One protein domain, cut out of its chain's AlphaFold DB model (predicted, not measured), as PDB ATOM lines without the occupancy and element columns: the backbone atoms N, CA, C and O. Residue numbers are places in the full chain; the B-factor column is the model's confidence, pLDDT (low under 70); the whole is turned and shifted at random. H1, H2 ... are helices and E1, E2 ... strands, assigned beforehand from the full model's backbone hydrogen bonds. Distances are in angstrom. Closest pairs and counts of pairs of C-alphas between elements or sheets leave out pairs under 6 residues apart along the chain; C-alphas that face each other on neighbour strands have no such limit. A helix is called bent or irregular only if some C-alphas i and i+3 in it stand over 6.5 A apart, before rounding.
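What this domain is: This is residues 3 to 64 of the 67 residues of the protein "KH domain-containing protein" of Saprospiraceae bacterium (UniProt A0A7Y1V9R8). Look for a loose, flat frame: two short parallel strands, E1 and E2, side by side near the middle, with H1 packed next to them, and the long helix H2 reaching away from its corner with H1. The stretch after H2 runs back to E2, and residues 55 to 62, most of them H3, stick out. The printed part has 62 residues, with E1, H1, H2, E2 and H3 in that order, mostly helix by class. It is loose, with a radius of gyration of the C-alphas of 13.9 A, and spans 37 by 31 by 12 A.

How they stand to each other: Start at the sheet of E1, residues 3 to 5, and E2, residues 46 to 49, parallel at 21 degrees. N 3 and O 46 are 2.9 A apart and N 48 and O 3 are 2.8 A apart, both within hydrogen-bond range. Next find H1, residues 8 to 15: its closest C-alphas to E2 are those of Lys 8 and Val 49, 6.1 A apart. H2, residues 17 to 37, touches H1 only at the corner, with residues 21 to 23 alone; the closest C-alphas are those of Ile 15 and Ile 22, 4.9 A apart. Their lines stand at a steep tilt of 60 degrees, the same way. E1, H1, H2 and E2 form a strand-helix-strand unit, two parallel neighbour strands with helices between, its crossover right-handed. H3, residues 57 to 62, is apart from E1, H1 and H2. Every O i to N i+4 pair is within hydrogen-bond range in H1 and H3; in H2 15 of 17 are.

Where its parts are: Find C-alpha 3 at (7.784, -10.952, -36.120), where E1 begins; it is 6.7 A long and E2 is 10.1 A. H1 is 10.8 A long. H2 runs 30.9 A from C-alpha 17 at (9.113, 5.678, -41.246); it is irregular, with C-alphas 18 and 21 8.3 A apart. H3, 8.7 A long, ends at C-alpha 62, (6.905, -22.801, -30.256).

The domain as a whole: The C-alphas of Asp 38 and Asn 52 are the two farthest apart, 37.4 A. The printed part has no cut and no long link. Its mean pLDDT is 89.1, and no printed residue is under 70.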
ATOM      1  N   ILE A   3       6.395 -11.335 -36.382       87.38
ATOM      2  CA  ILE A   3       7.784 -10.952 -36.120       87.38
ATOM      3  C   ILE A   3       7.868 -10.553 -34.649       87.38
ATOM      4  O   ILE A   3       7.205  -9.598 -34.235       87.38
ATOM      5  N   PHE A   4       8.652 -11.288 -33.863       89.31
ATOM      6  CA  PHE A   4       8.838 -11.016 -32.439       89.31
ATOM      7  C   PHE A   4      10.068 -10.145 -32.201       89.31
ATOM      8  O   PHE A   4      11.136 -10.383 -32.761       89.31
ATOM      9  N   VAL A   5       9.914  -9.129 -31.356       89.81
ATOM     10  CA  VAL A   5      11.004  -8.230 -30.960       89.81
ATOM     11  C   VAL A   5      11.044  -8.073 -29.451       89.81
ATOM     12  O   VAL A   5      10.003  -8.124 -28.797       89.81
ATOM     13  N   ASN A   6      12.240  -7.845 -28.905       87.50
ATOM     14  CA  ASN A   6      12.432  -7.703 -27.464       87.50
ATOM     15  C   ASN A   6      11.986  -6.331 -26.959       87.50
ATOM     16  O   ASN A   6      11.390  -6.243 -25.898       87.50
ATOM     17  N   ARG A   7      12.282  -5.254 -27.699       89.12
ATOM     18  CA  ARG A   7      12.029  -3.876 -27.246       89.12
ATOM     19  C   ARG A   7      11.090  -3.130 -28.187       89.12
ATOM     20  O   ARG A   7      11.129  -3.313 -29.405       89.12
ATOM     21  N   LYS A   8      10.291  -2.209 -27.641       86.50
ATOM     22  CA  LYS A   8       9.393  -1.342 -28.429       86.50
ATOM     23  C   LYS A   8      10.153  -0.463 -29.433       86.50
ATOM     24  O   LYS A   8       9.663  -0.245 -30.535       86.50
ATOM     25  N   THR A   9      11.374  -0.036 -29.106       90.19
ATOM     26  CA  THR A   9      12.254   0.708 -30.027       90.19
ATOM     27  C   THR A   9      12.593  -0.099 -31.282       90.19
ATOM     28  O   THR A   9      12.524   0.425 -32.390       90.19
ATOM     29  N   GLN A  10      12.853  -1.401 -31.132       88.56
ATOM     30  CA  GLN A  10      13.100  -2.311 -32.255       88.56
ATOM     31  C   GLN A  10      11.865  -2.453 -33.145       88.56
ATOM     32  O   GLN A  10      11.997  -2.494 -34.365       88.56
ATOM     33  N   LYS A  11      10.659  -2.473 -32.556       89.31
ATOM     34  CA  LYS A  11       9.412  -2.460 -33.335       89.31
ATOM     35  C   LYS A  11       9.340  -1.224 -34.235       89.31
ATOM     36  O   LYS A  11       9.011  -1.372 -35.407       89.31
ATOM     37  N   SER A  12       9.672  -0.039 -33.724       90.00
ATOM     38  CA  SER A  12       9.682   1.188 -34.532       90.00
ATOM     39  C   SER A  12      10.711   1.135 -35.664       90.00
ATOM     40  O   SER A  12      10.389   1.526 -36.782       90.00
ATOM     41  N   ILE A  13      11.907   0.593 -35.408       89.88
ATOM     42  CA  ILE A  13      12.957   0.412 -36.428       89.88
ATOM     43  C   ILE A  13      12.488  -0.546 -37.535       89.88
ATOM     44  O   ILE A  13      12.618  -0.233 -38.714       89.88
ATOM     45  N   LEU A  14      11.892  -1.684 -37.163       88.31
ATOM     46  CA  LEU A  14      11.401  -2.695 -38.107       88.31
ATOM     47  C   LEU A  14      10.214  -2.218 -38.941       88.31
ATOM     48  O   LEU A  14      10.108  -2.572 -40.111       88.31
ATOM     49  N   ILE A  15       9.315  -1.428 -38.355       90.88
ATOM     50  CA  ILE A  15       8.227  -0.795 -39.108       90.88
ATOM     51  C   ILE A  15       8.813   0.265 -40.051       90.88
ATOM     52  O   ILE A  15       8.450   0.317 -41.229       90.88
ATOM     53  N   GLY A  16       9.767   1.062 -39.567       90.44
ATOM     54  CA  GLY A  16      10.363   2.173 -40.298       90.44
ATOM     55  C   GLY A  16       9.408   3.359 -40.450       90.44
ATOM     56  O   GLY A  16       8.229   3.301 -40.087       90.44
ATOM     57  N   LYS A  17       9.909   4.464 -41.012       92.50
ATOM     58  CA  LYS A  17       9.113   5.678 -41.246       92.50
ATOM     59  C   LYS A  17       7.922   5.351 -42.157       92.50
ATOM     60  O   LYS A  17       8.110   4.878 -43.274       92.50
ATOM     61  N   GLY A  18       6.700   5.544 -41.659       90.25
ATOM     62  CA  GLY A  18       5.468   5.257 -42.406       90.25
ATOM     63  C   GLY A  18       5.282   3.791 -42.827       90.25
ATOM     64  O   GLY A  18       4.559   3.529 -43.782       90.25
ATOM     65  N   GLY A  19       5.952   2.830 -42.179       89.50
ATOM     66  CA  GLY A  19       5.842   1.412 -42.549       89.50
ATOM     67  C   GLY A  19       6.707   0.982 -43.743       89.50
ATOM     68  O   GLY A  19       6.552  -0.137 -44.236       89.50
ATOM     69  N   GLN A  20       7.611   1.837 -44.232       93.06
ATOM     70  CA  GLN A  20       8.416   1.540 -45.423       93.06
ATOM     71  C   GLN A  20       9.358   0.344 -45.232       93.06
ATOM     72  O   GLN A  20       9.471  -0.491 -46.130       93.06
ATOM     73  N   ALA A  21       9.998   0.224 -44.065       92.44
ATOM     74  CA  ALA A  21      10.963  -0.846 -43.812       92.44
ATOM     75  C   ALA A  21      10.276  -2.219 -43.791       92.44
ATOM     76  O   ALA A  21      10.724  -3.149 -44.464       92.44
ATOM     77  N   ILE A  22       9.129  -2.329 -43.111       91.38
ATOM     78  CA  ILE A  22       8.376  -3.586 -43.078       91.38
ATOM     79  C   ILE A  22       7.751  -3.928 -44.429       91.38
ATOM     80  O   ILE A  22       7.682  -5.103 -44.790       91.38
ATOM     81  N   LYS A  23       7.334  -2.924 -45.208       91.69
ATOM     82  CA  LYS A  23       6.820  -3.139 -46.565       91.69
ATOM     83  C   LYS A  23       7.912  -3.677 -47.486       91.69
ATOM     84  O   LYS A  23       7.647  -4.610 -48.242       91.69
ATOM     85  N   LYS A  24       9.132  -3.140 -47.396       93.50
ATOM     86  CA  LYS A  24      10.289  -3.633 -48.153       93.50
ATOM     87  C   LYS A  24      10.608  -5.083 -47.779       93.50
ATOM     88  O   LYS A  24      10.590  -5.944 -48.652       93.50
ATOM     89  N   LEU A  25      10.754  -5.366 -46.482       92.62
ATOM     90  CA  LEU A  25      10.998  -6.718 -45.969       92.62
ATOM     91  C   LEU A  25       9.916  -7.713 -46.418       92.62
ATOM     92  O   LEU A  25      10.223  -8.804 -46.889       92.62
ATOM     93  N   GLY A  26       8.641  -7.334 -46.294       93.19
ATOM     94  CA  GLY A  26       7.518  -8.174 -46.709       93.19
ATOM     95  C   GLY A  26       7.472  -8.415 -48.211       93.19
ATOM     96  O   GLY A  26       7.128  -9.514 -48.634       93.19
ATOM     97  N   THR A  27       7.864  -7.425 -49.014       94.12
ATOM     98  CA  THR A  27       7.930  -7.555 -50.474       94.12
ATOM     99  C   THR A  27       9.029  -8.528 -50.882       94.12
ATOM    100  O   THR A  27       8.761  -9.450 -51.646       94.12
ATOM    101  N   GLU A  28      10.233  -8.375 -50.330       94.56
ATOM    102  CA  GLU A  28      11.366  -9.265 -50.603       94.56
ATOM    103  C   GLU A  28      11.079 -10.704 -50.155       94.56
ATOM    104  O   GLU A  28      11.321 -11.649 -50.903       94.56
ATOM    105  N   ALA A  29      10.505 -10.879 -48.959       94.50
ATOM    106  CA  ALA A  29      10.109 -12.192 -48.459       94.50
ATOM    107  C   ALA A  29       9.024 -12.833 -49.335       94.50
ATOM    108  O   ALA A  29       9.139 -14.005 -49.687       94.50
ATOM    109  N   ARG A  30       7.995 -12.067 -49.727       94.56
ATOM    110  CA  ARG A  30       6.935 -12.545 -50.623       94.56
ATOM    111  C   ARG A  30       7.514 -13.000 -51.957       94.56
ATOM    112  O   ARG A  30       7.226 -14.116 -52.351       94.56
ATOM    113  N   LEU A  31       8.356 -12.194 -52.606       94.88
ATOM    114  CA  LEU A  31       8.959 -12.549 -53.897       94.88
ATOM    115  C   LEU A  31       9.776 -13.846 -53.820       94.88
ATOM    116  O   LEU A  31       9.664 -14.687 -54.704       94.88
ATOM    117  N   LYS A  32      10.544 -14.045 -52.742       94.75
ATOM    118  CA  LYS A  32      11.282 -15.300 -52.525       94.75
ATOM    119  C   LYS A  32      10.351 -16.500 -52.346       94.75
ATOM    120  O   LYS A  32      10.617 -17.560 -52.896       94.75
ATOM    121  N   ILE A  33       9.267 -16.334 -51.587       94.25
ATOM    122  CA  ILE A  33       8.277 -17.397 -51.365       94.25
ATOM    123  C   ILE A  33       7.525 -17.717 -52.660       94.25
ATOM    124  O   ILE A  33       7.332 -18.885 -52.972       94.25
ATOM    125  N   GLU A  34       7.119 -16.702 -53.421       95.00
ATOM    126  CA  GLU A  34       6.446 -16.887 -54.709       95.00
ATOM    127  C   GLU A  34       7.347 -17.608 -55.709       95.00
ATOM    128  O   GLU A  34       6.880 -18.529 -56.364       95.00
ATOM    129  N   ALA A  35       8.635 -17.255 -55.773       95.31
ATOM    130  CA  ALA A  35       9.607 -17.948 -56.617       95.31
ATOM    131  C   ALA A  35       9.830 -19.407 -56.186       95.31
ATOM    132  O   ALA A  35      10.027 -20.274 -57.027       95.31
ATOM    133  N   PHE A  36       9.790 -19.688 -54.881       95.00
ATOM    134  CA  PHE A  36       9.945 -21.047 -54.360       95.00
ATOM    135  C   PHE A  36       8.701 -21.923 -54.584       95.00
ATOM    136  O   PHE A  36       8.826 -23.123 -54.801       95.00
ATOM    137  N   LEU A  37       7.502 -21.336 -54.513       94.19
ATOM    138  CA  LEU A  37       6.225 -22.052 -54.632       94.19
ATOM    139  C   LEU A  37       5.608 -21.994 -56.039       94.19
ATOM    140  O   LEU A  37       4.576 -22.629 -56.258       94.19
ATOM    141  N   ASP A  38       6.191 -21.201 -56.939       93.56
ATOM    142  CA  ASP A  38       5.704 -20.873 -58.287       93.56
ATOM    143  C   ASP A  38       4.223 -20.443 -58.325       93.56
ATOM    144  O   ASP A  38       3.433 -20.793 -59.201       93.56
ATOM    145  N   LYS A  39       3.799 -19.708 -57.291       93.81
ATOM    146  CA  LYS A  39       2.410 -19.271 -57.096       93.81
ATOM    147  C   LYS A  39       2.366 -17.893 -56.469       93.81
ATOM    148  O   LYS A  39       3.247 -17.524 -55.698       93.81
ATOM    149  N   LYS A  40       1.290 -17.148 -56.738       92.12
ATOM    150  CA  LYS A  40       1.020 -15.870 -56.064       92.12
ATOM    151  C   LYS A  40       0.705 -16.107 -54.590       92.12
ATOM    152  O   LYS A  40      -0.131 -16.947 -54.261       92.12
ATOM    153  N   VAL A  41       1.330 -15.327 -53.711       93.06
ATOM    154  CA  VAL A  41       1.172 -15.452 -52.259       93.06
ATOM    155  C   VAL A  41       0.855 -14.100 -51.643       93.06
ATOM    156  O   VAL A  41       1.547 -13.106 -51.858       93.06
ATOM    157  N   PHE A  42      -0.169 -14.069 -50.793       91.62
ATOM    158  CA  PHE A  42      -0.444 -12.915 -49.947       91.62
ATOM    159  C   PHE A  42       0.227 -13.088 -48.580       91.62
ATOM    160  O   PHE A  42      -0.204 -13.889 -47.750       91.62
ATOM    161  N   LEU A  43       1.290 -12.319 -48.328       90.94
ATOM    162  CA  LEU A  43       2.032 -12.368 -47.070       90.94
ATOM    163  C   LEU A  43       1.629 -11.214 -46.140       90.94
ATOM    164  O   LEU A  43       2.032 -10.070 -46.340       90.94
ATOM    165  N   GLN A  44       0.893 -11.523 -45.067       89.94
ATOM    166  CA  GLN A  44       0.618 -10.566 -43.989       89.94
ATOM    167  C   GLN A  44       1.650 -10.699 -42.857       89.94
ATOM    168  O   GLN A  44       1.725 -11.733 -42.180       89.94
ATOM    169  N   LEU A  45       2.414  -9.631 -42.613       90.81
ATOM    170  CA  LEU A  45       3.394  -9.536 -41.526       90.81
ATOM    171  C   LEU A  45       2.864  -8.667 -40.380       90.81
ATOM    172  O   LEU A  45       2.326  -7.584 -40.608       90.81
ATOM    173  N   ARG A  46       3.033  -9.120 -39.131       89.50
ATOM    174  CA  ARG A  46       2.682  -8.350 -37.924       89.50
ATOM    175  C   ARG A  46       3.823  -8.365 -36.912       89.50
ATOM    176  O   ARG A  46       4.260  -9.437 -36.505       89.50
ATOM    177  N   VAL A  47       4.252  -7.189 -36.450       89.31
ATOM    178  CA  VAL A  47       5.306  -7.062 -35.426       89.31
ATOM    179  C   VAL A  47       4.695  -7.054 -34.024       89.31
ATOM    180  O   VAL A  47       3.904  -6.166 -33.686       89.31
ATOM    181  N   LYS A  48       5.086  -8.022 -33.193       89.31
ATOM    182  CA  LYS A  48       4.706  -8.131 -31.779       89.31
ATOM    183  C   LYS A  48       5.931  -7.896 -30.897       89.31
ATOM    184  O   LYS A  48       6.972  -8.512 -31.097       89.31
ATOM    185  N   VAL A  49       5.794  -7.013 -29.910       89.38
ATOM    186  CA  VAL A  49       6.804  -6.854 -28.856       89.38
ATOM    187  C   VAL A  49       6.515  -7.912 -27.799       89.38
ATOM    188  O   VAL A  49       5.388  -7.996 -27.315       89.38
ATOM    189  N   ARG A  50       7.514  -8.729 -27.481       84.94
ATOM    190  CA  ARG A  50       7.512  -9.621 -26.324       84.94
ATOM    191  C   ARG A  50       8.860  -9.487 -25.648       84.94
ATOM    192  O   ARG A  50       9.875  -9.879 -26.212       84.94
ATOM    193  N   GLU A  51       8.864  -8.903 -24.464       83.06
ATOM    194  CA  GLU A  51      10.081  -8.806 -23.670       83.06
ATOM    195  C   GLU A  51      10.538 -10.199 -23.242       83.06
ATOM    196  O   GLU A  51       9.724 -11.095 -23.019       83.06
ATOM    197  N   ASN A  52      11.856 -10.380 -23.177       81.06
ATOM    198  CA  ASN A  52      12.491 -11.615 -22.730       81.06
ATOM    199  C   ASN A  52      12.077 -12.881 -23.511       81.06
ATOM    200  O   ASN A  52      12.188 -13.993 -22.999       81.06
ATOM    201  N   TRP A  53      11.614 -12.739 -24.761       80.12
ATOM    202  CA  TRP A  53      11.114 -13.871 -25.551       80.12
ATOM    203  C   TRP A  53      12.179 -14.943 -25.797       80.12
ATOM    204  O   TRP A  53      11.850 -16.117 -25.918       80.12
ATOM    205  N   ARG A  54      13.451 -14.530 -25.836       78.56
ATOM    206  CA  ARG A  54      14.609 -15.412 -26.016       78.56
ATOM    207  C   ARG A  54      14.940 -16.266 -24.795       78.56
ATOM    208  O   ARG A  54      15.645 -17.242 -24.957       78.56
ATOM    209  N   ASN A  55      14.457 -15.892 -23.612       80.81
ATOM    210  CA  ASN A  55      14.660 -16.648 -22.374       80.81
ATOM    211  C   ASN A  55      13.373 -17.365 -21.942       80.81
ATOM    212  O   ASN A  55      13.283 -17.882 -20.835       80.81
ATOM    213  N   ASN A  56      12.339 -17.337 -22.789       81.69
ATOM    214  CA  ASN A  56      11.096 -18.037 -22.535       81.69
ATOM    215  C   ASN A  56      11.131 -19.374 -23.273       81.69
ATOM    216  O   ASN A  56      10.843 -19.431 -24.468       81.69
ATOM    217  N   ASP A  57      11.457 -20.429 -22.538       79.00
ATOM    218  CA  ASP A  57      11.568 -21.800 -23.037       79.00
ATOM    219  C   ASP A  57      10.338 -22.255 -23.828       79.00
ATOM    220  O   ASP A  57      10.467 -22.717 -24.959       79.00
ATOM    221  N   GLN A  58       9.132 -21.999 -23.312       82.06
ATOM    222  CA  GLN A  58       7.891 -22.337 -24.018       82.06
ATOM    223  C   GLN A  58       7.738 -21.585 -25.344       82.06
ATOM    224  O   GLN A  58       7.053 -22.046 -26.261       82.06
ATOM    225  N   LEU A  59       8.298 -20.379 -25.439       79.75
ATOM    226  CA  LEU A  59       8.267 -19.598 -26.664       79.75
ATOM    227  C   LEU A  59       9.321 -20.073 -27.659       79.75
ATOM    228  O   LEU A  59       9.034 -20.103 -28.850       79.75
ATOM    229  N   LEU A  60      10.511 -20.433 -27.179       81.69
ATOM    230  CA  LEU A  60      11.578 -20.997 -27.999       81.69
ATOM    231  C   LEU A  60      11.137 -22.308 -28.652       81.69
ATOM    232  O   LEU A  60      11.321 -22.454 -29.860       81.69
ATOM    233  N   ASP A  61      10.475 -23.187 -27.894       83.44
ATOM    234  CA  ASP A  61       9.886 -24.429 -28.411       83.44
ATOM    235  C   ASP A  61       8.862 -24.130 -29.515       83.44
ATOM    236  O   ASP A  61       8.943 -24.652 -30.624       83.44
ATOM    237  N   LYS A  62       7.930 -23.197 -29.269       81.25
ATOM    238  CA  LYS A  62       6.905 -22.801 -30.256       81.25
ATOM    239  C   LYS A  62       7.467 -22.127 -31.506       81.25
ATOM    240  O   LYS A  62       6.799 -22.110 -32.538       81.25
ATOM    241  N   LEU A  63       8.634 -21.503 -31.399       82.31
ATOM    242  CA  LEU A  63       9.317 -20.844 -32.508       82.31
ATOM    243  C   LEU A  63      10.243 -21.798 -33.276       82.31
ATOM    244  O   LEU A  63      10.783 -21.387 -34.300       82.31
ATOM    245  N   GLY A  64      10.408 -23.040 -32.810       82.69
ATOM    246  CA  GLY A  64      11.281 -24.035 -33.431       82.69
ATOM    247  C   GLY A  64      12.772 -23.784 -33.195       82.69
ATOM    248  O   GLY A  64      13.591 -24.240 -33.984       82.69
TER     249      GLY A  64